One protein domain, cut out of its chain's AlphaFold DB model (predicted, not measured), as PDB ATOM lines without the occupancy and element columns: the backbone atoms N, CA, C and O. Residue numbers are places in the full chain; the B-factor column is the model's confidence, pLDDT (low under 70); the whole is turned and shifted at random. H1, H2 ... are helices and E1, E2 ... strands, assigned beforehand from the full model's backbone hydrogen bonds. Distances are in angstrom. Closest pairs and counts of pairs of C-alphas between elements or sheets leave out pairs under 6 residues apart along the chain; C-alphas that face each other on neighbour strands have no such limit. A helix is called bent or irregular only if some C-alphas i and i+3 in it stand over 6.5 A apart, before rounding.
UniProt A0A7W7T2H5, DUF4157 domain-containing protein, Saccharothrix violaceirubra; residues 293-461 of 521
ATOM      1  N   LEU A 293     313.982 303.235 238.620       78.56
ATOM      2  CA  LEU A 293     314.333 304.526 239.207       78.56
ATOM      3  C   LEU A 293     313.846 305.694 238.335       78.56
ATOM      4  O   LEU A 293     314.007 305.661 237.110       78.56
ATOM      5  N   PRO A 294     313.309 306.763 238.953       86.19
ATOM      6  CA  PRO A 294     312.919 307.960 238.228       86.19
ATOM      7  C   PRO A 294     314.147 308.629 237.604       86.19
ATOM      8  O   PRO A 294     315.261 308.563 238.129       86.19
ATOM      9  N   GLU A 295     313.928 309.305 236.480       86.31
ATOM     10  CA  GLU A 295     314.961 310.121 235.853       86.31
ATOM     11  C   GLU A 295     315.363 311.272 236.796       86.31
ATOM     12  O   GLU A 295     314.486 311.994 237.289       86.31
ATOM     13  N   PRO A 296     316.664 311.448 237.089       87.25
ATOM     14  CA  PRO A 296     317.111 312.522 237.960       87.25
ATOM     15  C   PRO A 296     316.914 313.882 237.286       87.25
ATOM     16  O   PRO A 296     317.258 314.086 236.123       87.25
ATOM     17  N   ARG A 297     316.408 314.850 238.049       90.00
ATOM     18  CA  ARG A 297     316.305 316.250 237.639       90.00
ATOM     19  C   ARG A 297     317.558 317.013 238.051       90.00
ATOM     20  O   ARG A 297     317.954 316.966 239.212       90.00
ATOM     21  N   THR A 298     318.123 317.786 237.131       89.81
ATOM     22  CA  THR A 298     319.214 318.724 237.423       89.81
ATOM     23  C   THR A 298     318.708 319.924 238.227       89.81
ATOM     24  O   THR A 298     317.732 320.573 237.845       89.81
ATOM     25  N   VAL A 299     319.402 320.240 239.317       91.56
ATOM     26  CA  VAL A 299     319.304 321.509 240.043       91.56
ATOM     27  C   VAL A 299     320.703 322.107 240.109       91.56
ATOM     28  O   VAL A 299     321.573 321.557 240.777       91.56
ATOM     29  N   SER A 300     320.928 323.209 239.399       90.38
ATOM     30  CA  SER A 300     322.181 323.964 239.474       90.38
ATOM     31  C   SER A 300     322.016 325.137 240.425       90.38
ATOM     32  O   SER A 300     320.984 325.803 240.387       90.38
ATOM     33  N   PHE A 301     323.040 325.399 241.228       90.56
ATOM     34  CA  PHE A 301     323.102 326.559 242.108       90.56
ATOM     35  C   PHE A 301     324.341 327.398 241.786       90.56
ATOM     36  O   PHE A 301     325.369 326.872 241.361       90.56
ATOM     37  N   ASP A 302     324.233 328.707 242.005       91.12
ATOM     38  CA  ASP A 302     325.336 329.669 241.939       91.12
ATOM     39  C   ASP A 302     325.153 330.668 243.082       91.12
ATOM     40  O   ASP A 302     324.280 331.542 243.053       91.12
ATOM     41  N   ILE A 303     325.915 330.457 244.149       91.06
ATOM     42  CA  ILE A 303     325.801 331.200 245.395       91.06
ATOM     43  C   ILE A 303     326.973 332.169 245.458       91.06
ATOM     44  O   ILE A 303     328.126 331.762 245.618       91.06
ATOM     45  N   GLY A 304     326.656 333.465 245.367       90.06
ATOM     46  CA  GLY A 304     327.635 334.546 245.456       90.06
ATOM     47  C   GLY A 304     328.545 334.384 246.673       90.06
ATOM     48  O   GLY A 304     328.072 334.114 247.776       90.06
ATOM     49  N   GLY A 305     329.853 334.482 246.437       88.19
ATOM     50  CA  GLY A 305     330.874 334.315 247.464       88.19
ATOM     51  C   GLY A 305     331.174 332.869 247.861       88.19
ATOM     52  O   GLY A 305     332.249 332.629 248.392       88.19
ATOM     53  N   LEU A 306     330.297 331.900 247.597       90.88
ATOM     54  CA  LEU A 306     330.544 330.488 247.903       90.88
ATOM     55  C   LEU A 306     331.080 329.753 246.675       90.88
ATOM     56  O   LEU A 306     332.182 329.210 246.692       90.88
ATOM     57  N   GLY A 307     330.295 329.739 245.604       90.69
ATOM     58  CA  GLY A 307     330.567 328.922 244.434       90.69
ATOM     59  C   GLY A 307     329.304 328.373 243.793       90.69
ATOM     60  O   GLY A 307     328.180 328.730 244.153       90.69
ATOM     61  N   ARG A 308     329.512 327.482 242.836       90.44
ATOM     62  CA  ARG A 308     328.484 326.907 241.973       90.44
ATOM     63  C   ARG A 308     328.571 325.395 241.972       90.44
ATOM     64  O   ARG A 308     329.625 324.837 242.248       90.44
ATOM     65  N   GLY A 309     327.473 324.733 241.665       89.31
ATOM     66  CA  GLY A 309     327.471 323.283 241.576       89.31
ATOM     67  C   GLY A 309     326.133 322.720 241.147       89.31
ATOM     68  O   GLY A 309     325.203 323.450 240.790       89.31
ATOM     69  N   THR A 310     326.057 321.398 241.187       87.56
ATOM     70  CA  THR A 310     324.969 320.629 240.596       87.56
ATOM     71  C   THR A 310     324.510 319.541 241.537       87.56
ATOM     72  O   THR A 310     325.289 318.724 242.030       87.56
ATOM     73  N   VAL A 311     323.199 319.490 241.723       88.88
ATOM     74  CA  VAL A 311     322.493 318.474 242.487       88.88
ATOM     75  C   VAL A 311     321.601 317.684 241.533       88.88
ATOM     76  O   VAL A 311     320.812 318.257 240.780       88.88
ATOM     77  N   ALA A 312     321.697 316.358 241.573       88.50
ATOM     78  CA  ALA A 312     320.682 315.482 241.003       88.50
ATOM     79  C   ALA A 312     319.569 315.266 242.027       88.50
ATOM     80  O   ALA A 312     319.819 314.751 243.113       88.50
ATOM     81  N   VAL A 313     318.340 315.624 241.668       91.56
ATOM     82  CA  VAL A 313     317.152 315.398 242.493       91.56
ATOM     83  C   VAL A 313     316.300 314.304 241.867       91.56
ATOM     84  O   VAL A 313     315.787 314.459 240.760       91.56
ATOM     85  N   LEU A 314     316.113 313.211 242.592       90.44
ATOM     86  CA  LEU A 314     315.185 312.146 242.253       90.44
ATOM     87  C   LEU A 314     313.868 312.404 242.988       90.44
ATOM     88  O   LEU A 314     313.823 312.409 244.220       90.44
ATOM     89  N   LYS A 315     312.798 312.635 242.225       92.06
ATOM     90  CA  LYS A 315     311.457 312.831 242.781       92.06
ATOM     91  C   LYS A 315     310.771 311.482 242.966       92.06
ATOM     92  O   LYS A 315     310.663 310.712 242.009       92.06
ATOM     93  N   GLY A 316     310.267 311.221 244.167       89.25
ATOM     94  CA  GLY A 316     309.397 310.073 244.398       89.25
ATOM     95  C   GLY A 316     308.092 310.232 243.608       89.25
ATOM     96  O   GLY A 316     307.532 311.325 243.520       89.25
ATOM     97  N   SER A 317     307.557 309.145 243.047       85.44
ATOM     98  CA  SER A 317     306.301 309.201 242.275       85.44
ATOM     99  C   SER A 317     305.095 309.595 243.137       85.44
ATOM    100  O   SER A 317     304.143 310.208 242.650       85.44
ATOM    101  N   SER A 318     305.100 309.217 244.418       87.00
ATOM    102  CA  SER A 318     304.081 309.574 245.416       87.00
ATOM    103  C   SER A 318     304.626 309.364 246.837       87.00
ATOM    104  O   SER A 318     304.139 308.479 247.541       87.00
ATOM    105  N   PRO A 319     305.637 310.144 247.259       90.62
ATOM    106  CA  PRO A 319     306.274 309.950 248.552       90.62
ATOM    107  C   PRO A 319     305.290 310.235 249.688       90.62
ATOM    108  O   PRO A 319     304.483 311.175 249.613       90.62
ATOM    109  N   LYS A 320     305.379 309.440 250.755       92.50
ATOM    110  CA  LYS A 320     304.621 309.636 251.997       92.50
ATOM    111  C   LYS A 320     304.916 311.007 252.630       92.50
ATOM    112  O   LYS A 320     303.993 311.709 253.046       92.50
ATOM    113  N   HIS A 321     306.179 311.432 252.596       92.38
ATOM    114  CA  HIS A 321     306.721 312.659 253.185       92.38
ATOM    115  C   HIS A 321     307.128 313.677 252.112       92.38
ATOM    116  O   HIS A 321     308.302 313.896 251.827       92.38
ATOM    117  N   LYS A 322     306.140 314.351 251.513       90.38
ATOM    118  CA  LYS A 322     306.337 315.239 250.344       90.38
ATOM    119  C   LYS A 322     307.266 316.444 250.554       90.38
ATOM    120  O   LYS A 322     307.793 316.959 249.579       90.38
ATOM    121  N   ASN A 323     307.439 316.908 251.793       91.38
ATOM    122  CA  ASN A 323     308.292 318.062 252.122       91.38
ATOM    123  C   ASN A 323     309.620 317.640 252.767       91.38
ATOM    124  O   ASN A 323     310.285 318.472 253.393       91.38
ATOM    125  N   MET A 324     309.974 316.358 252.662       92.25
ATOM    126  CA  MET A 324     311.228 315.821 253.165       92.25
ATOM    127  C   MET A 324     312.199 315.568 252.013       92.25
ATOM    128  O   MET A 324     311.804 315.025 250.980       92.25
ATOM    129  N   LEU A 325     313.458 315.952 252.213       92.31
ATOM    130  CA  LEU A 325     314.551 315.664 251.290       92.31
ATOM    131  C   LEU A 325     315.614 314.826 251.992       92.31
ATOM    132  O   LEU A 325     316.190 315.265 252.987       92.31
ATOM    133  N   ALA A 326     315.899 313.653 251.440       89.25
ATOM    134  CA  ALA A 326     317.079 312.879 251.785       89.25
ATOM    135  C   ALA A 326     318.277 313.387 250.970       89.25
ATOM    136  O   ALA A 326     318.225 313.382 249.744       89.25
ATOM    137  N   TRP A 327     319.351 313.831 251.617       87.25
ATOM    138  CA  TRP A 327     320.528 314.386 250.949       87.25
ATOM    139  C   TRP A 327     321.735 313.459 251.053       87.25
ATOM    140  O   TRP A 327     322.185 313.150 252.151       87.25
ATOM    141  N   PHE A 328     322.317 313.094 249.914       80.06
ATOM    142  CA  PHE A 328     323.511 312.263 249.829       80.06
ATOM    143  C   PHE A 328     324.713 313.059 249.325       80.06
ATOM    144  O   PHE A 328     324.731 313.578 248.207       80.06
ATOM    145  N   SER A 329     325.774 313.062 250.122       74.44
ATOM    146  CA  SER A 329     327.083 313.608 249.754       74.44
ATOM    147  C   SER A 329     328.187 312.903 250.532       74.44
ATOM    148  O   SER A 329     327.929 312.273 251.549       74.44
ATOM    149  N   HIS A 330     329.436 312.969 250.081       67.12
ATOM    150  CA  HIS A 330     330.540 312.715 251.015       67.12
ATOM    151  C   HIS A 330     330.668 313.926 251.932       67.12
ATOM    152  O   HIS A 330     330.236 315.001 251.540       67.12
ATOM    153  N   GLY A 331     331.243 313.805 253.125       62.59
ATOM    154  CA  GLY A 331     331.387 314.987 253.971       62.59
ATOM    155  C   GLY A 331     331.654 314.704 255.433       62.59
ATOM    156  O   GLY A 331     331.436 313.591 255.888       62.59
ATOM    157  N   TYR A 332     332.150 315.690 256.161       58.00
ATOM    158  CA  TYR A 332     332.380 315.555 257.594       58.00
ATOM    159  C   TYR A 332     331.637 316.649 258.347       58.00
ATOM    160  O   TYR A 332     331.397 317.733 257.814       58.00
ATOM    161  N   GLU A 333     331.278 316.344 259.584       57.53
ATOM    162  CA  GLU A 333     330.831 317.349 260.531       57.53
ATOM    163  C   GLU A 333     332.044 317.812 261.321       57.53
ATOM    164  O   GLU A 333     332.776 317.004 261.899       57.53
ATOM    165  N   ASP A 334     332.281 319.114 261.319       55.28
ATOM    166  CA  ASP A 334     333.163 319.699 262.310       55.28
ATOM    167  C   ASP A 334     332.347 319.956 263.578       55.28
ATOM    168  O   ASP A 334     331.539 320.877 263.642       55.28
ATOM    169  N   VAL A 335     332.543 319.096 264.577       49.81
ATOM    170  CA  VAL A 335     331.777 319.097 265.834       49.81
ATOM    171  C   VAL A 335     331.928 320.398 266.623       49.81
ATOM    172  O   VAL A 335     331.070 320.728 267.441       49.81
ATOM    173  N   ASP A 336     333.007 321.139 266.366       53.41
ATOM    174  CA  ASP A 336     333.297 322.417 267.008       53.41
ATOM    175  C   ASP A 336     332.804 323.620 266.182       53.41
ATOM    176  O   ASP A 336     332.927 324.763 266.639       53.41
ATOM    177  N   SER A 337     332.223 323.406 264.990       56.28
ATOM    178  CA  SER A 337     331.644 324.481 264.184       56.28
ATOM    179  C   SER A 337     330.173 324.260 263.822       56.28
ATOM    180  O   SER A 337     329.732 323.271 263.244       56.28
ATOM    181  N   THR A 338     329.373 325.266 264.162       59.09
ATOM    182  CA  THR A 338     327.953 325.344 263.822       59.09
ATOM    183  C   THR A 338     327.757 326.381 262.735       59.09
ATOM    184  O   THR A 338     328.193 327.526 262.891       59.09
ATOM    185  N   ILE A 339     327.039 326.025 261.673       59.75
ATOM    186  CA  ILE A 339     326.596 327.002 260.685       59.75
ATOM    187  C   ILE A 339     325.226 327.495 261.113       59.75
ATOM    188  O   ILE A 339     324.238 326.758 261.129       59.75
ATOM    189  N   MET A 340     325.183 328.774 261.464       62.81
ATOM    190  CA  MET A 340     323.930 329.453 261.741       62.81
ATOM    191  C   MET A 340     323.228 329.721 260.416       62.81
ATOM    192  O   MET A 340     323.695 330.495 259.582       62.81
ATOM    193  N   THR A 341     322.093 329.075 260.231       62.97
ATOM    194  CA  THR A 341     321.188 329.288 259.115       62.97
ATOM    195  C   THR A 341     320.020 330.158 259.557       62.97
ATOM    196  O   THR A 341     319.568 330.113 260.696       62.97
ATOM    197  N   ALA A 342     319.479 330.982 258.665       68.38
ATOM    198  CA  ALA A 342     318.281 331.775 258.957       68.38
ATOM    199  C   ALA A 342     317.000 330.951 258.720       68.38
ATOM    200  O   ALA A 342     316.068 331.422 258.068       68.38
ATOM    201  N   THR A 343     316.967 329.701 259.192       70.19
ATOM    202  CA  THR A 343     315.927 328.730 258.830       70.19
ATOM    203  C   THR A 343     315.257 328.084 260.040       70.19
ATOM    204  O   THR A 343     315.810 328.026 261.134       70.19
ATOM    205  N   ALA A 344     314.029 327.611 259.829       72.31
ATOM    206  CA  ALA A 344     313.228 326.861 260.794       72.31
ATOM    207  C   ALA A 344     313.000 325.431 260.279       72.31
ATOM    208  O   ALA A 344     311.871 324.934 260.275       72.31
ATOM    209  N   ARG A 345     314.060 324.801 259.764       79.81
ATOM    210  CA  ARG A 345     314.019 323.435 259.231       79.81
ATOM    211  C   ARG A 345     314.302 322.414 260.321       79.81
ATOM    212  O   ARG A 345     315.022 322.679 261.284       79.81
ATOM    213  N   GLN A 346     313.729 321.232 260.144       78.94
ATOM    214  CA  GLN A 346     314.091 320.058 260.925       78.94
ATOM    215  C   GLN A 346     315.233 319.346 260.214       78.94
ATOM    216  O   GLN A 346     315.097 318.968 259.051       78.94
ATOM    217  N   TYR A 347     316.341 319.173 260.917       76.12
ATOM    218  CA  TYR A 347     317.479 318.417 260.424       76.12
ATOM    219  C   TYR A 347     317.514 317.073 261.127       76.12
ATOM    220  O   TYR A 347     317.391 316.994 262.350       76.12
ATOM    221  N   GLY A 348     317.682 316.031 260.334       73.44
ATOM    222  CA  GLY A 348     318.053 314.722 260.796       73.44
ATOM    223  C   GLY A 348     319.258 314.214 260.044       73.44
ATOM    224  O   GLY A 348     319.475 314.559 258.888       73.44
ATOM    225  N   PHE A 349     320.038 313.389 260.716       69.31
ATOM    226  CA  PHE A 349     321.275 312.844 260.187       69.31
ATOM    227  C   PHE A 349     321.140 311.325 260.169       69.31
ATOM    228  O   PHE A 349     320.377 310.758 260.952       69.31
ATOM    229  N   ALA A 350     321.824 310.656 259.253       62.28
ATOM    230  CA  ALA A 350     321.828 309.203 259.142       62.28
ATOM    231  C   ALA A 350     323.224 308.747 258.693       62.28
ATOM    232  O   ALA A 350     323.482 308.488 257.520       62.28
ATOM    233  N   VAL A 351     324.160 308.712 259.642       55.16
ATOM    234  CA  VAL A 351     325.601 308.556 259.420       55.16
ATOM    235  C   VAL A 351     326.229 307.580 260.405       55.16
ATOM    236  O   VAL A 351     326.291 307.831 261.604       55.16
ATOM    237  N   ALA A 352     326.747 306.456 259.903       48.41
ATOM    238  CA  ALA A 352     327.516 305.539 260.737       48.41
ATOM    239  C   ALA A 352     328.903 306.138 261.048       48.41
ATOM    240  O   ALA A 352     329.679 306.396 260.125       48.41
ATOM    241  N   VAL A 353     329.234 306.342 262.330       48.00
ATOM    242  CA  VAL A 353     330.536 306.856 262.793       48.00
ATOM    243  C   VAL A 353     331.670 306.091 262.094       48.00
ATOM    244  O   VAL A 353     331.680 304.861 262.041       48.00
ATOM    245  N   GLU A 354     332.591 306.841 261.486       47.06
ATOM    246  CA  GLU A 354     333.758 306.339 260.735       47.06
ATOM    247  C   GLU A 354     333.468 305.424 259.536       47.06
ATOM    248  O   GLU A 354     334.377 304.801 258.980       47.06
ATOM    249  N   THR A 355     332.219 305.367 259.077       47.78
ATOM    250  CA  THR A 355     331.820 304.507 257.967       47.78
ATOM    251  C   THR A 355     331.516 305.353 256.737       47.78
ATOM    252  O   THR A 355     330.626 306.191 256.737       47.78
ATOM    253  N   SER A 356     332.279 305.133 255.665       52.56
ATOM    254  CA  SER A 356     331.975 305.700 254.344       52.56
ATOM    255  C   SER A 356     330.623 305.194 253.832       52.56
ATOM    256  O   SER A 356     330.274 304.051 254.097       52.56
ATOM    257  N   LEU A 357     329.925 305.996 253.024       52.62
ATOM    258  CA  LEU A 357     328.608 305.720 252.435       52.62
ATOM    259  C   LEU A 357     328.631 304.396 251.676       52.62
ATOM    260  O   LEU A 357     327.743 303.571 251.828       52.62
ATOM    261  N   ASN A 358     329.748 304.126 250.996       50.09
ATOM    262  CA  ASN A 358     330.015 302.883 250.269       50.09
ATOM    263  C   ASN A 358     330.132 301.636 251.169       50.09
ATOM    264  O   ASN A 358     330.270 300.516 250.679       50.09
ATOM    265  N   ARG A 359     330.151 301.826 252.488       52.62
ATOM    266  CA  ARG A 359     330.325 300.800 253.522       52.62
ATOM    267  C   ARG A 359     329.174 300.784 254.524       52.62
ATOM    268  O   ARG A 359     329.179 299.907 255.390       52.62
ATOM    269  N   ILE A 360     328.212 301.706 254.418       56.16
ATOM    270  CA  ILE A 360     327.010 301.648 255.242       56.16
ATOM    271  C   ILE A 360     326.161 300.489 254.718       56.16
ATOM    272  O   ILE A 360     325.931 300.355 253.519       56.16
ATOM    273  N   LYS A 361     325.779 299.587 255.620       56.84
ATOM    274  CA  LYS A 361     324.974 298.403 255.313       56.84
ATOM    275  C   LYS A 361     323.617 298.570 255.976       56.84
ATOM    276  O   LYS A 361     323.584 298.866 257.164       56.84
ATOM    277  N   GLY A 362     322.549 298.326 255.230       61.97
ATOM    278  CA  GLY A 362     321.190 298.231 255.758       61.97
ATOM    279  C   GLY A 362     320.232 297.724 254.683       61.97
ATOM    280  O   GLY A 362     320.509 297.878 253.489       61.97
ATOM    281  N   SER A 363     319.147 297.076 255.086       67.69
ATOM    282  CA  SER A 363     318.095 296.596 254.197       67.69
ATOM    283  C   SER A 363     317.239 297.768 253.702       67.69
ATOM    284  O   SER A 363     317.115 298.774 254.401       67.69
ATOM    285  N   PRO A 364     316.615 297.679 252.515       69.62
ATOM    286  CA  PRO A 364     315.710 298.722 252.026       69.62
ATOM    287  C   PRO A 364     314.628 299.132 253.039       69.62
ATOM    288  O   PRO A 364     314.288 300.310 253.129       69.62
ATOM    289  N   GLU A 365     314.114 298.182 253.821       70.50
ATOM    290  CA  GLU A 365     313.133 298.426 254.883       70.50
ATOM    291  C   GLU A 365     313.704 299.295 256.012       70.50
ATOM    292  O   GLU A 365     313.024 300.210 256.475       70.50
ATOM    293  N   GLU A 366     314.955 299.059 256.423       71.44
ATOM    294  CA  GLU A 366     315.629 299.861 257.453       71.44
ATOM    295  C   GLU A 366     315.751 301.323 257.007       71.44
ATOM    296  O   GLU A 366     315.409 302.234 257.760       71.44
ATOM    297  N   TRP A 367     316.137 301.570 255.755       74.31
ATOM    298  CA  TRP A 367     316.252 302.931 255.218       74.31
ATOM    299  C   TRP A 367     314.907 303.627 255.049       74.31
ATOM    300  O   TRP A 367     314.787 304.812 255.355       74.31
ATOM    301  N   SER A 368     313.888 302.882 254.625       75.00
ATOM    302  CA  SER A 368     312.524 303.402 254.471       75.00
ATOM    303  C   SER A 368     311.891 303.783 255.818       75.00
ATOM    304  O   SER A 368     310.966 304.583 255.859       75.00
ATOM    305  N   SER A 369     312.403 303.266 256.940       76.81
ATOM    306  CA  SER A 369     311.909 303.626 258.276       76.81
ATOM    307  C   SER A 369     312.384 304.999 258.776       76.81
ATOM    308  O   SER A 369     311.744 305.593 259.643       76.81
ATOM    309  N   LEU A 370     313.491 305.530 258.242       77.31
ATOM    310  CA  LEU A 370     314.105 306.763 258.753       77.31
ATOM    311  C   LEU A 370     313.235 308.017 258.559       77.31
ATOM    312  O   LEU A 370     313.159 308.814 259.496       77.31
ATOM    313  N   PRO A 371     312.554 308.214 257.411       84.00
ATOM    314  CA  PRO A 371     311.617 309.322 257.248       84.00
ATOM    315  C   PRO A 371     310.496 309.333 258.291       84.00
ATOM    316  O   PRO A 371     310.201 310.385 258.853       84.00
ATOM    317  N   ASP A 372     309.914 308.171 258.604       79.94
ATOM    318  CA  ASP A 372     308.899 308.047 259.657       79.94
ATOM    319  C   ASP A 372     309.483 308.376 261.032       79.94
ATOM    320  O   ASP A 372     308.909 309.180 261.763       79.94
ATOM    321  N   ALA A 373     310.662 307.837 261.353       75.25
ATOM    322  CA  ALA A 373     311.343 308.127 262.612       75.25
ATOM    323  C   ALA A 373     311.626 309.629 262.791       75.25
ATOM    324  O   ALA A 373     311.431 310.167 263.879       75.25
ATOM    325  N   LEU A 374     312.046 310.325 261.727       77.38
ATOM    326  CA  LEU A 374     312.235 311.776 261.741       77.38
ATOM    327  C   LEU A 374     310.902 312.518 261.902       77.38
ATOM    328  O   LEU A 374     310.808 313.435 262.716       77.38
ATOM    329  N   ALA A 375     309.875 312.132 261.144       77.75
ATOM    330  CA  ALA A 375     308.568 312.787 261.163       77.75
ATOM    331  C   ALA A 375     307.831 312.632 262.505       77.75
ATOM    332  O   ALA A 375     307.098 313.533 262.909       77.75
ATOM    333  N   GLU A 376     308.026 311.505 263.188       76.81
ATOM    334  CA  GLU A 376     307.450 311.209 264.505       76.81
ATOM    335  C   GLU A 376     308.326 311.700 265.666       76.81
ATOM    336  O   GLU A 376     307.902 311.656 266.822       76.81
ATOM    337  N   SER A 377     309.543 312.172 265.383       69.19
ATOM    338  CA  SER A 377     310.440 312.694 266.410       69.19
ATOM    339  C   SER A 377     309.946 314.030 266.971       69.19
ATOM    340  O   SER A 377     309.467 314.901 266.245       69.19
ATOM    341  N   ASP A 378     310.165 314.254 268.269       66.38
ATOM    342  CA  ASP A 378     309.934 315.552 268.912       66.38
ATOM    343  C   ASP A 378     311.056 316.560 268.575       66.38
ATOM    344  O   ASP A 378     311.497 317.326 269.433       66.38
ATOM    345  N   ILE A 379     311.626 316.553 267.370       66.25
ATOM    346  CA  ILE A 379     312.717 317.473 267.032       66.25
ATOM    347  C   ILE A 379     312.162 318.853 266.726       66.25
ATOM    348  O   ILE A 379     311.441 319.076 265.751       66.25
ATOM    349  N   GLU A 380     312.561 319.803 267.567       64.06
ATOM    350  CA  GLU A 380     312.307 321.211 267.324       64.06
ATOM    351  C   GLU A 380     313.138 321.681 266.126       64.06
ATOM    352  O   GLU A 380     314.333 321.370 266.057       64.06
ATOM    353  N   PRO A 381     312.546 322.442 265.193       67.50
ATOM    354  CA  PRO A 381     313.300 323.042 264.111       67.50
ATOM    355  C   PRO A 381     314.454 323.896 264.640       67.50
ATOM    356  O   PRO A 381     314.297 324.648 265.606       67.50
ATOM    357  N   THR A 382     315.611 323.785 263.994       62.84
ATOM    358  CA  THR A 382     316.841 324.461 264.411       62.84
ATOM    359  C   THR A 382     317.323 325.415 263.327       62.84
ATOM    360  O   THR A 382     317.201 325.147 262.131       62.84
ATOM    361  N   ASN A 383     317.870 326.541 263.774       64.31
ATOM    362  CA  ASN A 383     318.606 327.506 262.962       64.31
ATOM    363  C   ASN A 383     320.128 327.279 263.061       64.31
ATOM    364  O   ASN A 383     320.914 328.050 262.526       64.31
ATOM    365  N   ALA A 384     320.543 326.256 263.803       55.75
ATOM    366  CA  ALA A 384     321.906 325.771 263.880       55.75
ATOM    367  C   ALA A 384     321.921 324.393 263.227       55.75
ATOM    368  O   ALA A 384     321.393 323.426 263.786       55.75
ATOM    369  N   ALA A 385     322.477 324.331 262.023       59.44
ATOM    370  CA  ALA A 385     322.860 323.074 261.415       59.44
ATOM    371  C   ALA A 385     324.348 322.852 261.718       59.44
ATOM    372  O   ALA A 385     325.111 323.827 261.776       59.44
ATOM    373  N   PRO A 386     324.786 321.605 261.918       58.66
ATOM    374  CA  PRO A 386     326.206 321.336 261.972       58.66
ATOM    375  C   PRO A 386     326.891 321.849 260.708       58.66
ATOM    376  O   PRO A 386     326.262 321.927 259.643       58.66
ATOM    377  N   ALA A 387     328.161 322.240 260.825       57.44
ATOM    378  CA  ALA A 387     328.968 322.568 259.663       57.44
ATOM    379  C   ALA A 387     329.209 321.299 258.844       57.44
ATOM    380  O   ALA A 387     330.212 320.604 258.978       57.44
ATOM    381  N   GLU A 388     328.219 320.984 258.017       58.59
ATOM    382  CA  GLU A 388     328.250 319.878 257.090       58.59
ATOM    383  C   GLU A 388     329.005 320.312 255.855       58.59
ATOM    384  O   GLU A 388     328.515 321.005 254.957       58.59
ATOM    385  N   TYR A 389     330.249 319.892 255.872       62.44
ATOM    386  CA  TYR A 389     331.198 320.063 254.819       62.44
ATOM    387  C   TYR A 389     331.021 318.909 253.846       62.44
ATOM    388  O   TYR A 389     331.491 317.801 254.106       62.44
ATOM    389  N   VAL A 390     330.345 319.168 252.722       66.56
ATOM    390  CA  VAL A 390     330.030 318.149 251.716       66.56
ATOM    391  C   VAL A 390     330.950 318.132 250.492       66.56
ATOM    392  O   VAL A 390     331.435 319.161 250.036       66.56
ATOM    393  N   ARG A 391     331.203 316.954 249.922       59.09
ATOM    394  CA  ARG A 391     331.906 316.759 248.652       59.09
ATOM    395  C   ARG A 391     330.994 316.070 247.642       59.09
ATOM    396  O   ARG A 391     330.177 315.231 248.044       59.09
ATOM    397  N   PRO A 392     331.155 316.377 246.347       66.06
ATOM    398  CA  PRO A 392     330.377 315.723 245.313       66.06
ATOM    399  C   PRO A 392     330.625 314.212 245.243       66.06
ATOM    400  O   PRO A 392     331.734 313.738 245.499       66.06
ATOM    401  N   HIS A 393     329.586 313.458 244.892       69.31
ATOM    402  CA  HIS A 393     329.682 312.040 244.557       69.31
ATOM    403  C   HIS A 393     330.059 311.869 243.098       69.31
ATOM    404  O   HIS A 393     329.467 312.490 242.214       69.31
ATOM    405  N   HIS A 394     330.953 310.923 242.821       62.34
ATOM    406  CA  HIS A 394     331.115 310.479 241.448       62.34
ATOM    407  C   HIS A 394     329.881 309.663 241.026       62.34
ATOM    408  O   HIS A 394     329.406 308.799 241.769       62.34
ATOM    409  N   ALA A 395     329.378 309.872 239.806       59.06
ATOM    410  CA  ALA A 395     328.180 309.193 239.297       59.06
ATOM    411  C   ALA A 395     328.253 307.652 239.409       59.06
ATOM    412  O   ALA A 395     327.239 306.977 239.613       59.06
ATOM    413  N   THR A 396     329.464 307.088 239.315       55.94
ATOM    414  CA  THR A 396     329.704 305.644 239.467       55.94
ATOM    415  C   THR A 396     329.748 305.168 240.921       55.94
ATOM    416  O   THR A 396     329.509 303.987 241.153       55.94
ATOM    417  N   GLU A 397     330.000 306.024 241.912       57.22
ATOM    418  CA  GLU A 397     330.041 305.629 243.333       57.22
ATOM    419  C   GLU A 397     328.645 305.300 243.871       57.22
ATOM    420  O   GLU A 397     328.468 304.361 244.656       57.22
ATOM    421  N   LEU A 398     327.631 305.967 243.322       57.38
ATOM    422  CA  LEU A 398     326.220 305.735 243.631       57.38
ATOM    423  C   LEU A 398     325.737 304.353 243.174       57.38
ATOM    424  O   LEU A 398     324.755 303.841 243.706       57.38
ATOM    425  N   THR A 399     326.473 303.679 242.278       57.00
ATOM    426  CA  THR A 399     326.152 302.306 241.849       57.00
ATOM    427  C   THR A 399     326.199 301.288 242.988       57.00
ATOM    428  O   THR A 399     325.499 300.277 242.927       57.00
ATOM    429  N   SER A 400     326.978 301.547 244.041       54.44
ATOM    430  CA  SER A 400     327.037 300.664 245.209       54.44
ATOM    431  C   SER A 400     325.831 300.826 246.145       54.44
ATOM    432  O   SER A 400     325.538 299.917 246.919       54.44
ATOM    433  N   GLN A 401     325.090 301.934 246.021       62.34
ATOM    434  CA  GLN A 401     324.049 302.364 246.962       62.34
ATOM    435  C   GLN A 401     322.665 302.549 246.319       62.34
ATOM    436  O   GLN A 401     321.740 303.030 246.960       62.34
ATOM    437  N   VAL A 402     322.475 302.125 245.065       63.88
ATOM    438  CA  VAL A 402     321.206 302.296 244.323       63.88
ATOM    439  C   VAL A 402     320.000 301.667 245.040       63.88
ATOM    440  O   VAL A 402     318.889 302.187 244.981       63.88
ATOM    441  N   HIS A 403     320.223 300.568 245.762       64.56
ATOM    442  CA  HIS A 403     319.198 299.919 246.581       64.56
ATOM    443  C   HIS A 403     318.716 300.804 247.748       64.56
ATOM    444  O   HIS A 403     317.545 300.721 248.113       64.56
ATOM    445  N   LEU A 404     319.581 301.679 248.281       70.25
ATOM    446  CA  LEU A 404     319.232 302.666 249.309       70.25
ATOM    447  C   LEU A 404     318.280 303.722 248.755       70.25
ATOM    448  O   LEU A 404     317.221 303.981 249.325       70.25
ATOM    449  N   LEU A 405     318.655 304.294 247.607       75.75
ATOM    450  CA  LEU A 405     317.889 305.342 246.930       75.75
ATOM    451  C   LEU A 405     316.477 304.850 246.599       75.75
ATOM    452  O   LEU A 405     315.504 305.561 246.820       75.75
ATOM    453  N   HIS A 406     316.361 303.609 246.121       76.44
ATOM    454  CA  HIS A 406     315.073 303.015 245.775       76.44
ATOM    455  C   HIS A 406     314.123 302.891 246.979       76.44
ATOM    456  O   HIS A 406     312.938 303.179 246.834       76.44
ATOM    457  N   GLY A 407     314.618 302.491 248.159       78.06
ATOM    458  CA  GLY A 407     313.790 302.423 249.372       78.06
ATOM    459  C   GLY A 407     313.256 303.798 249.778       78.06
ATOM    460  O   GLY A 407     312.058 303.977 249.980       78.06
ATOM    461  N   LEU A 408     314.135 304.803 249.784       85.50
ATOM    462  CA  LEU A 408     313.774 306.166 250.175       85.50
ATOM    463  C   LEU A 408     312.799 306.843 249.214       85.50
ATOM    464  O   LEU A 408     311.963 307.612 249.667       85.50
ATOM    465  N   LEU A 409     312.844 306.543 247.915       88.81
ATOM    466  CA  LEU A 409     311.962 307.176 246.925       88.81
ATOM    467  C   LEU A 409     310.472 306.839 247.094       88.81
ATOM    468  O   LEU A 409     309.618 307.538 246.541       88.81
ATOM    469  N   GLY A 410     310.144 305.789 247.854       87.75
ATOM    470  CA  GLY A 410     308.772 305.522 248.298       87.75
ATOM    471  C   GLY A 410     308.306 306.452 249.425       87.75
ATOM    472  O   GLY A 410     307.110 306.695 249.582       87.75
ATOM    473  N   GLU A 411     309.247 307.022 250.172       90.88
ATOM    474  CA  GLU A 411     308.996 307.755 251.409       90.88
ATOM    475  C   GLU A 411     309.225 309.260 251.252       90.88
ATOM    476  O   GLU A 411     308.404 310.044 251.721       90.88
ATOM    477  N   CYS A 412     310.280 309.688 250.559       93.00
ATOM    478  CA  CYS A 412     310.656 311.090 250.368       93.00
ATOM    479  C   CYS A 412     311.410 311.314 249.044       93.00
ATOM    480  O   CYS A 412     311.731 310.373 248.318       93.00
ATOM    481  N   ASP A 413     311.699 312.574 248.719       94.06
ATOM    482  CA  ASP A 413     312.583 312.891 247.594       94.06
ATOM    483  C   ASP A 413     314.049 312.699 247.991       94.06
ATOM    484  O   ASP A 413     314.400 312.765 249.173       94.06
ATOM    485  N   VAL A 414     314.918 312.501 246.998       91.19
ATOM    486  CA  VAL A 414     316.352 312.300 247.220       91.19
ATOM    487  C   VAL A 414     317.170 313.304 246.411       91.19
ATOM    488  O   VAL A 414     316.912 313.503 245.227       91.19
ATOM    489  N   ALA A 415     318.173 313.919 247.028       90.50
ATOM    490  CA  ALA A 415     319.157 314.788 246.395       90.50
ATOM    491  C   ALA A 415     320.558 314.186 246.505       90.50
ATOM    492  O   ALA A 415     320.925 313.622 247.535       90.50
ATOM    493  N   VAL A 416     321.355 314.356 245.454       85.50
ATOM    494  CA  VAL A 416     322.760 313.954 245.420       85.50
ATOM    495  C   VAL A 416     323.603 315.082 244.844       85.50
ATOM    496  O   VAL A 416     323.343 315.525 243.727       85.50
ATOM    497  N   LEU A 417     324.622 315.533 245.579       84.75
ATOM    498  CA  LEU A 417     325.590 316.508 245.068       84.75
ATOM    499  C   LEU A 417     326.524 315.829 244.059       84.75
ATOM    500  O   LEU A 417     327.173 314.845 244.408       84.75
ATOM    501  N   LEU A 418     326.599 316.340 242.831       78.81
ATOM    502  CA  LEU A 418     327.369 315.738 241.734       78.81
ATOM    503  C   LEU A 418     328.624 316.516 241.358       78.81
ATOM    504  O   LEU A 418     329.631 315.906 241.013       78.81
ATOM    505  N   ASP A 419     328.594 317.841 241.482       78.69
ATOM    506  CA  ASP A 419     329.773 318.685 241.319       78.69
ATOM    507  C   ASP A 419     329.699 319.926 242.218       78.69
ATOM    508  O   ASP A 419     328.652 320.257 242.786       78.69
ATOM    509  N   PHE A 420     330.853 320.567 242.390       85.38
ATOM    510  CA  PHE A 420     330.976 321.859 243.040       85.38
ATOM    511  C   PHE A 420     332.288 322.535 242.633       85.38
ATOM    512  O   PHE A 420     333.357 321.929 242.718       85.38
ATOM    513  N   ASP A 421     332.196 323.809 242.272       84.50
ATOM    514  CA  ASP A 421     333.305 324.718 242.034       84.50
ATOM    515  C   ASP A 421     333.217 325.903 242.994       84.50
ATOM    516  O   ASP A 421     332.191 326.581 243.087       84.50
ATOM    517  N   TRP A 422     334.330 326.206 243.654       85.69
ATOM    518  CA  TRP A 422     334.473 327.431 244.434       85.69
ATOM    519  C   TRP A 422     334.335 328.674 243.556       85.69
ATOM    520  O   TRP A 422     334.773 328.690 242.406       85.69
ATOM    521  N   ALA A 423     333.774 329.741 244.124       86.25
ATOM    522  CA  ALA A 423     333.837 331.057 243.502       86.25
ATOM    523  C   ALA A 423     335.298 331.531 243.398       86.25
ATOM    524  O   ALA A 423     336.092 331.293 244.308       86.25
ATOM    525  N   ASP A 424     335.639 332.279 242.343       77.88
ATOM    526  CA  ASP A 424     336.988 332.853 242.176       77.88
ATOM    527  C   ASP A 424     337.389 333.739 243.368       77.88
ATOM    528  O   ASP A 424     338.549 333.785 243.779       77.88
ATOM    529  N   ASN A 425     336.404 334.435 243.942       82.56
ATOM    530  CA  ASN A 425     336.554 335.240 245.145       82.56
ATOM    531  C   ASN A 425     335.608 334.709 246.218       82.56
ATOM    532  O   ASN A 425     334.449 335.122 246.297       82.56
ATOM    533  N   VAL A 426     336.116 333.783 247.031       85.12
ATOM    534  CA  VAL A 426     335.356 333.225 248.148       85.12
ATOM    535  C   VAL A 426     335.203 334.269 249.255       85.12
ATOM    536  O   VAL A 426     336.188 334.861 249.705       85.12
ATOM    537  N   GLU A 427     333.970 334.513 249.693       88.25
ATOM    538  CA  GLU A 427     333.684 335.457 250.772       88.25
ATOM    539  C   GLU A 427     334.251 334.967 252.108       88.25
ATOM    540  O   GLU A 427     334.347 333.770 252.377       88.25
ATOM    541  N   ALA A 428     334.615 335.912 252.980       86.00
ATOM    542  CA  ALA A 428     335.243 335.601 254.263       86.00
ATOM    543  C   ALA A 428     334.379 334.690 255.154       86.00
ATOM    544  O   ALA A 428     334.933 333.916 255.931       86.00
ATOM    545  N   GLU A 429     333.047 334.746 255.015       84.31
ATOM    546  CA  GLU A 429     332.128 333.853 255.733       84.31
ATOM    547  C   GLU A 429     332.289 332.372 255.347       84.31
ATOM    548  O   GLU A 429     331.967 331.495 256.141       84.31
ATOM    549  N   TYR A 430     332.864 332.081 254.176       86.12
ATOM    550  CA  TYR A 430     333.115 330.724 253.686       86.12
ATOM    551  C   TYR A 430     334.588 330.314 253.758       86.12
ATOM    552  O   TYR A 430     334.970 329.280 253.209       86.12
ATOM    553  N   ALA A 431     335.439 331.093 254.432       81.31
ATOM    554  CA  ALA A 431     336.870 330.806 254.512       81.31
ATOM    555  C   ALA A 431     337.162 329.431 255.138       81.31
ATOM    556  O   ALA A 431     338.068 328.731 254.688       81.31
ATOM    557  N   ASP A 432     336.383 329.017 256.139       72.56
ATOM    558  CA  ASP A 432     336.525 327.705 256.785       72.56
ATOM    559  C   ASP A 432     336.145 326.565 255.848       72.56
ATOM    560  O   ASP A 432     336.904 325.606 255.702       72.56
ATOM    561  N   ALA A 433     335.047 326.739 255.114       76.31
ATOM    562  CA  ALA A 433     334.601 325.809 254.086       76.31
ATOM    563  C   ALA A 433     335.636 325.657 252.959       76.31
ATOM    564  O   ALA A 433     335.950 324.544 252.528       76.31
ATOM    565  N   LEU A 434     336.248 326.766 252.534       80.25
ATOM    566  CA  LEU A 434     337.327 326.746 251.551       80.25
ATOM    567  C   LEU A 434     338.569 326.024 252.086       80.25
ATOM    568  O   LEU A 434     339.144 325.196 251.384       80.25
ATOM    569  N   ARG A 435     338.973 326.292 253.337       73.62
ATOM    570  CA  ARG A 435     340.107 325.600 253.984       73.62
ATOM    571  C   ARG A 435     339.877 324.094 254.086       73.62
ATOM    572  O   ARG A 435     340.806 323.312 253.890       73.62
ATOM    573  N   ALA A 436     338.642 323.703 254.362       64.81
ATOM    574  CA  ALA A 436     338.188 322.324 254.389       64.81
ATOM    575  C   ALA A 436     338.112 321.681 252.980       64.81
ATOM    576  O   ALA A 436     338.112 320.450 252.843       64.81
ATOM    577  N   ASN A 437     338.086 322.506 251.927       71.19
ATOM    578  CA  ASN A 437     337.799 322.170 250.530       71.19
ATOM    579  C   ASN A 437     336.478 321.420 250.340       71.19
ATOM    580  O   ASN A 437     336.436 320.295 249.834       71.19
ATOM    581  N   THR A 438     335.406 322.021 250.836       71.62
ATOM    582  CA  THR A 438     334.087 321.411 250.865       71.62
ATOM    583  C   THR A 438     333.015 322.456 251.226       71.62
ATOM    584  O   THR A 438     333.162 323.164 252.222       71.62
ATOM    585  N   PRO A 439     331.972 322.651 250.399       80.06
ATOM    586  CA  PRO A 439     330.957 323.663 250.662       80.06
ATOM    587  C   PRO A 439     330.036 323.307 251.838       80.06
ATOM    588  O   PRO A 439     329.814 322.127 252.118       80.06
ATOM    589  N   PRO A 440     329.445 324.323 252.490       82.62
ATOM    590  CA  PRO A 440     328.511 324.127 253.584       82.62
ATOM    591  C   PRO A 440     327.119 323.755 253.063       82.62
ATOM    592  O   PRO A 440     326.410 324.586 252.486       82.62
ATOM    593  N   LEU A 441     326.694 322.518 253.316       82.12
ATOM    594  CA  LEU A 441     325.414 321.984 252.853       82.12
ATOM    595  C   LEU A 441     324.195 322.835 253.245       82.12
ATOM    596  O   LEU A 441     323.385 323.135 252.362       82.12
ATOM    597  N   PRO A 442     324.044 323.285 254.507       80.50
ATOM    598  CA  PRO A 442     322.889 324.089 254.885       80.50
ATOM    599  C   PRO A 442     322.795 325.379 254.060       80.50
ATOM    600  O   PRO A 442     321.705 325.788 253.683       80.50
ATOM    601  N   THR A 443     323.931 325.974 253.679       86.38
ATOM    602  CA  THR A 443     323.938 327.166 252.815       86.38
ATOM    603  C   THR A 443     323.432 326.850 251.410       86.38
ATOM    604  O   THR A 443     322.663 327.640 250.864       86.38
ATOM    605  N   ILE A 444     323.827 325.706 250.837       88.88
ATOM    606  CA  ILE A 444     323.367 325.277 249.509       88.88
ATOM    607  C   ILE A 444     321.845 325.115 249.511       88.88
ATOM    608  O   ILE A 444     321.157 325.725 248.696       88.88
ATOM    609  N   VAL A 445     321.312 324.333 250.453       87.12
ATOM    610  CA  VAL A 445     319.871 324.045 250.531       87.12
ATOM    611  C   VAL A 445     319.052 325.304 250.829       87.12
ATOM    612  O   VAL A 445     317.933 325.455 250.337       87.12
ATOM    613  N   ASP A 446     319.601 326.222 251.620       84.56
ATOM    614  CA  ASP A 446     318.897 327.431 252.031       84.56
ATOM    615  C   ASP A 446     318.871 328.505 250.946       84.56
ATOM    616  O   ASP A 446     317.858 329.195 250.800       84.56
ATOM    617  N   ARG A 447     319.975 328.673 250.209       89.31
ATOM    618  CA  ARG A 447     320.100 329.722 249.192       89.31
ATOM    619  C   ARG A 447     319.622 329.280 247.810       89.31
ATOM    620  O   ARG A 447     319.379 330.157 246.989       89.31
ATOM    621  N   GLU A 448     319.431 327.982 247.564       92.06
ATOM    622  CA  GLU A 448     318.905 327.464 246.295       92.06
ATOM    623  C   GLU A 448     317.361 327.385 246.296       92.06
ATOM    624  O   GLU A 448     316.781 326.518 246.964       92.06
ATOM    625  N   PRO A 449     316.647 328.235 245.526       90.69
ATOM    626  CA  PRO A 449     315.184 328.271 245.530       90.69
ATOM    627  C   PRO A 449     314.525 326.942 245.153       90.69
ATOM    628  O   PRO A 449     313.445 326.631 245.657       90.69
ATOM    629  N   ALA A 450     315.165 326.138 244.298       90.44
ATOM    630  CA  ALA A 450     314.641 324.835 243.895       90.44
ATOM    631  C   ALA A 450     314.598 323.802 245.037       90.44
ATOM    632  O   ALA A 450     313.935 322.775 244.884       90.44
ATOM    633  N   LEU A 451     315.285 324.059 246.155       90.75
ATOM    634  CA  LEU A 451     315.310 323.211 247.351       90.75
ATOM    635  C   LEU A 451     314.528 323.830 248.525       90.75
ATOM    636  O   LEU A 451     314.377 323.215 249.581       90.75
ATOM    637  N   ALA A 452     313.972 325.032 248.346       87.75
ATOM    638  CA  ALA A 452     313.313 325.772 249.418       87.75
ATOM    639  C   ALA A 452     312.003 325.128 249.912       87.75
ATOM    640  O   ALA A 452     311.574 325.408 251.031       87.75
ATOM    641  N   GLU A 453     311.370 324.268 249.105       89.00
ATOM    642  CA  GLU A 453     310.116 323.586 249.457       89.00
ATOM    643  C   GLU A 453     310.272 322.567 250.601       89.00
ATOM    644  O   GLU A 453     309.306 322.276 251.315       89.00
ATOM    645  N   TYR A 454     311.493 322.075 250.823       91.75
ATOM    646  CA  TYR A 454     311.778 321.051 251.818       91.75
ATOM    647  C   TYR A 454     311.941 321.645 253.220       91.75
ATOM    648  O   TYR A 454     312.747 322.551 253.461       91.75
ATOM    649  N   ARG A 455     311.153 321.111 254.161       88.12
ATOM    650  CA  ARG A 455     311.094 321.547 255.568       88.12
ATOM    651  C   ARG A 455     311.821 320.604 256.518       88.12
ATOM    652  O   ARG A 455     312.256 321.043 257.581       88.12
ATOM    653  N   SER A 456     311.946 319.345 256.118       87.50
ATOM    654  CA  SER A 456     312.648 318.306 256.861       87.50
ATOM    655  C   SER A 456     313.767 317.768 255.976       87.50
ATOM    656  O   SER A 456     313.532 317.423 254.819       87.50
ATOM    657  N   LEU A 457     314.988 317.740 256.492       86.31
ATOM    658  CA  LEU A 457     316.173 317.315 255.760       86.31
ATOM    659  C   LEU A 457     316.768 316.110 256.469       86.31
ATOM    660  O   LEU A 457     317.076 316.200 257.652       86.31
ATOM    661  N   LEU A 458     316.909 314.998 255.753       82.12
ATOM    662  CA  LEU A 458     317.559 313.788 256.241       82.12
ATOM    663  C   LEU A 458     318.908 313.648 255.536       82.12
ATOM    664  O   LEU A 458     318.961 313.381 254.341       82.12
ATOM    665  N   ILE A 459     319.996 313.894 256.250       78.31
ATOM    666  CA  ILE A 459     321.312 314.097 255.656       78.31
ATOM    667  C   ILE A 459     322.213 312.877 255.865       78.31
ATOM    668  O   ILE A 459     322.302 312.316 256.959       78.31
ATOM    669  N   TYR A 460     322.897 312.490 254.789       73.88
ATOM    670  CA  TYR A 460     323.825 311.371 254.708       73.88
ATOM    671  C   TYR A 460     325.193 311.884 254.219       73.88
ATOM    672  O   TYR A 460     325.375 312.124 253.020       73.88
ATOM    673  N   ALA A 461     326.160 312.020 255.135       63.22
ATOM    674  CA  ALA A 461     327.538 312.459 254.873       63.22
ATOM    675  C   ALA A 461     328.590 311.504 255.483       63.22
ATOM    676  O   ALA A 461     328.297 310.740 256.399       63.22
TER     677      ALA A 461
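This is residues 293 to 461 of the 521 residues of the protein "DUF4157 domain-containing protein" of Saccharothrix violaceirubra (UniProt A0A7W7T2H5). One sheet of seven strands folds back on itself and curls round the short helix H5, so that the leaf E1 E2 E6 E3 faces the leaf E4 E5 with E7 as the hinge. H1 packs over E7, H4 is beside the strands near E5, H3 only grazes the sheet, and H2 is not on it. The printed part has 169 residues, with seven named strands and five named helices in the chain order E1 E2 E3 E4 H1 E5 H2 H3 E6 H4 H5 E7. The sheet, E1 E2 E6 E3 E7 E4 E5, is mixed, as is the class, helices and strands. The whole is compact and rounded, with a radius of gyration of the C-alphas of 15.1 A and spans of 44 by 37 by 32 A.

Edge strand E1, residues 297 to 303, forms a hairpin with E2, residues 307 to 314, N 299 to O 311 at 2.8 A. E6, residues 413 to 422, is antiparallel to E2, N 312 to O 416 at 2.8 A. E3, residues 324 to 328, is parallel to E6, N 328 to O 415 at 2.8 A, and to E7, residues 456 to 460, N 327 to O 458 at 2.8 A. E4, residues 330 to 349, bends by 163 degrees at residue 346; its residues 346 to 349 pair parallel with E7, N 348 to O 457 at 2.8 A, and its residues 330 to 345 antiparallel with edge strand E5, residues 382 to 391, N 341 to O 383 at 2.8 A. The sheet curls round H5, residues 441 to 447; the closest C-alphas of H5 and E5, Leu 441 and Glu 388, are 5.5 A apart. H4, residues 428 to 436, is over none of the strands, at a height over the sheet of 4.3 A, only just above its level. E6, H4, H5 and E7 form a split strand-helix-strand unit, two strands running the same way with E3 between them, its crossover right-handed. H1, residues 364 to 375, touches H3, residues 402 to 408, with residues 364 to 368 alone; C-alphas 364 and 407, the closest, are 4.9 A apart. H2, residues 397 to 400, touches no helix. Each O i to N i+4 pair is within hydrogen-bond range in H3 and H5, but 5 of 8 in H1 and 3 of 5 in H4; H2 is too short for one.

E1 begins at C-alpha 297 (316.305, 316.250, 237.639), and E7 ends at C-alpha 460 (323.825, 311.371, 254.708). E6 is 26.5 A long, E5 23.1 A, E2 22.9 A and H1 18.2 A. H1 is only just irregular, with C-alphas 368 and 371 6.6 A apart, and H4 is irregular, with C-alphas 429 and 432 7.6 A apart.

The C-alphas farthest apart, of Glu 365 and Asn 425, are 44.7 A apart. The printed part has no cut, and the link from E4 to H1, residues 350 to 363, is long. Mean pLDDT of the printed part is 75.9; low-confidence stretches include residues 330 to 342, 349 to 364 and 377 to 403.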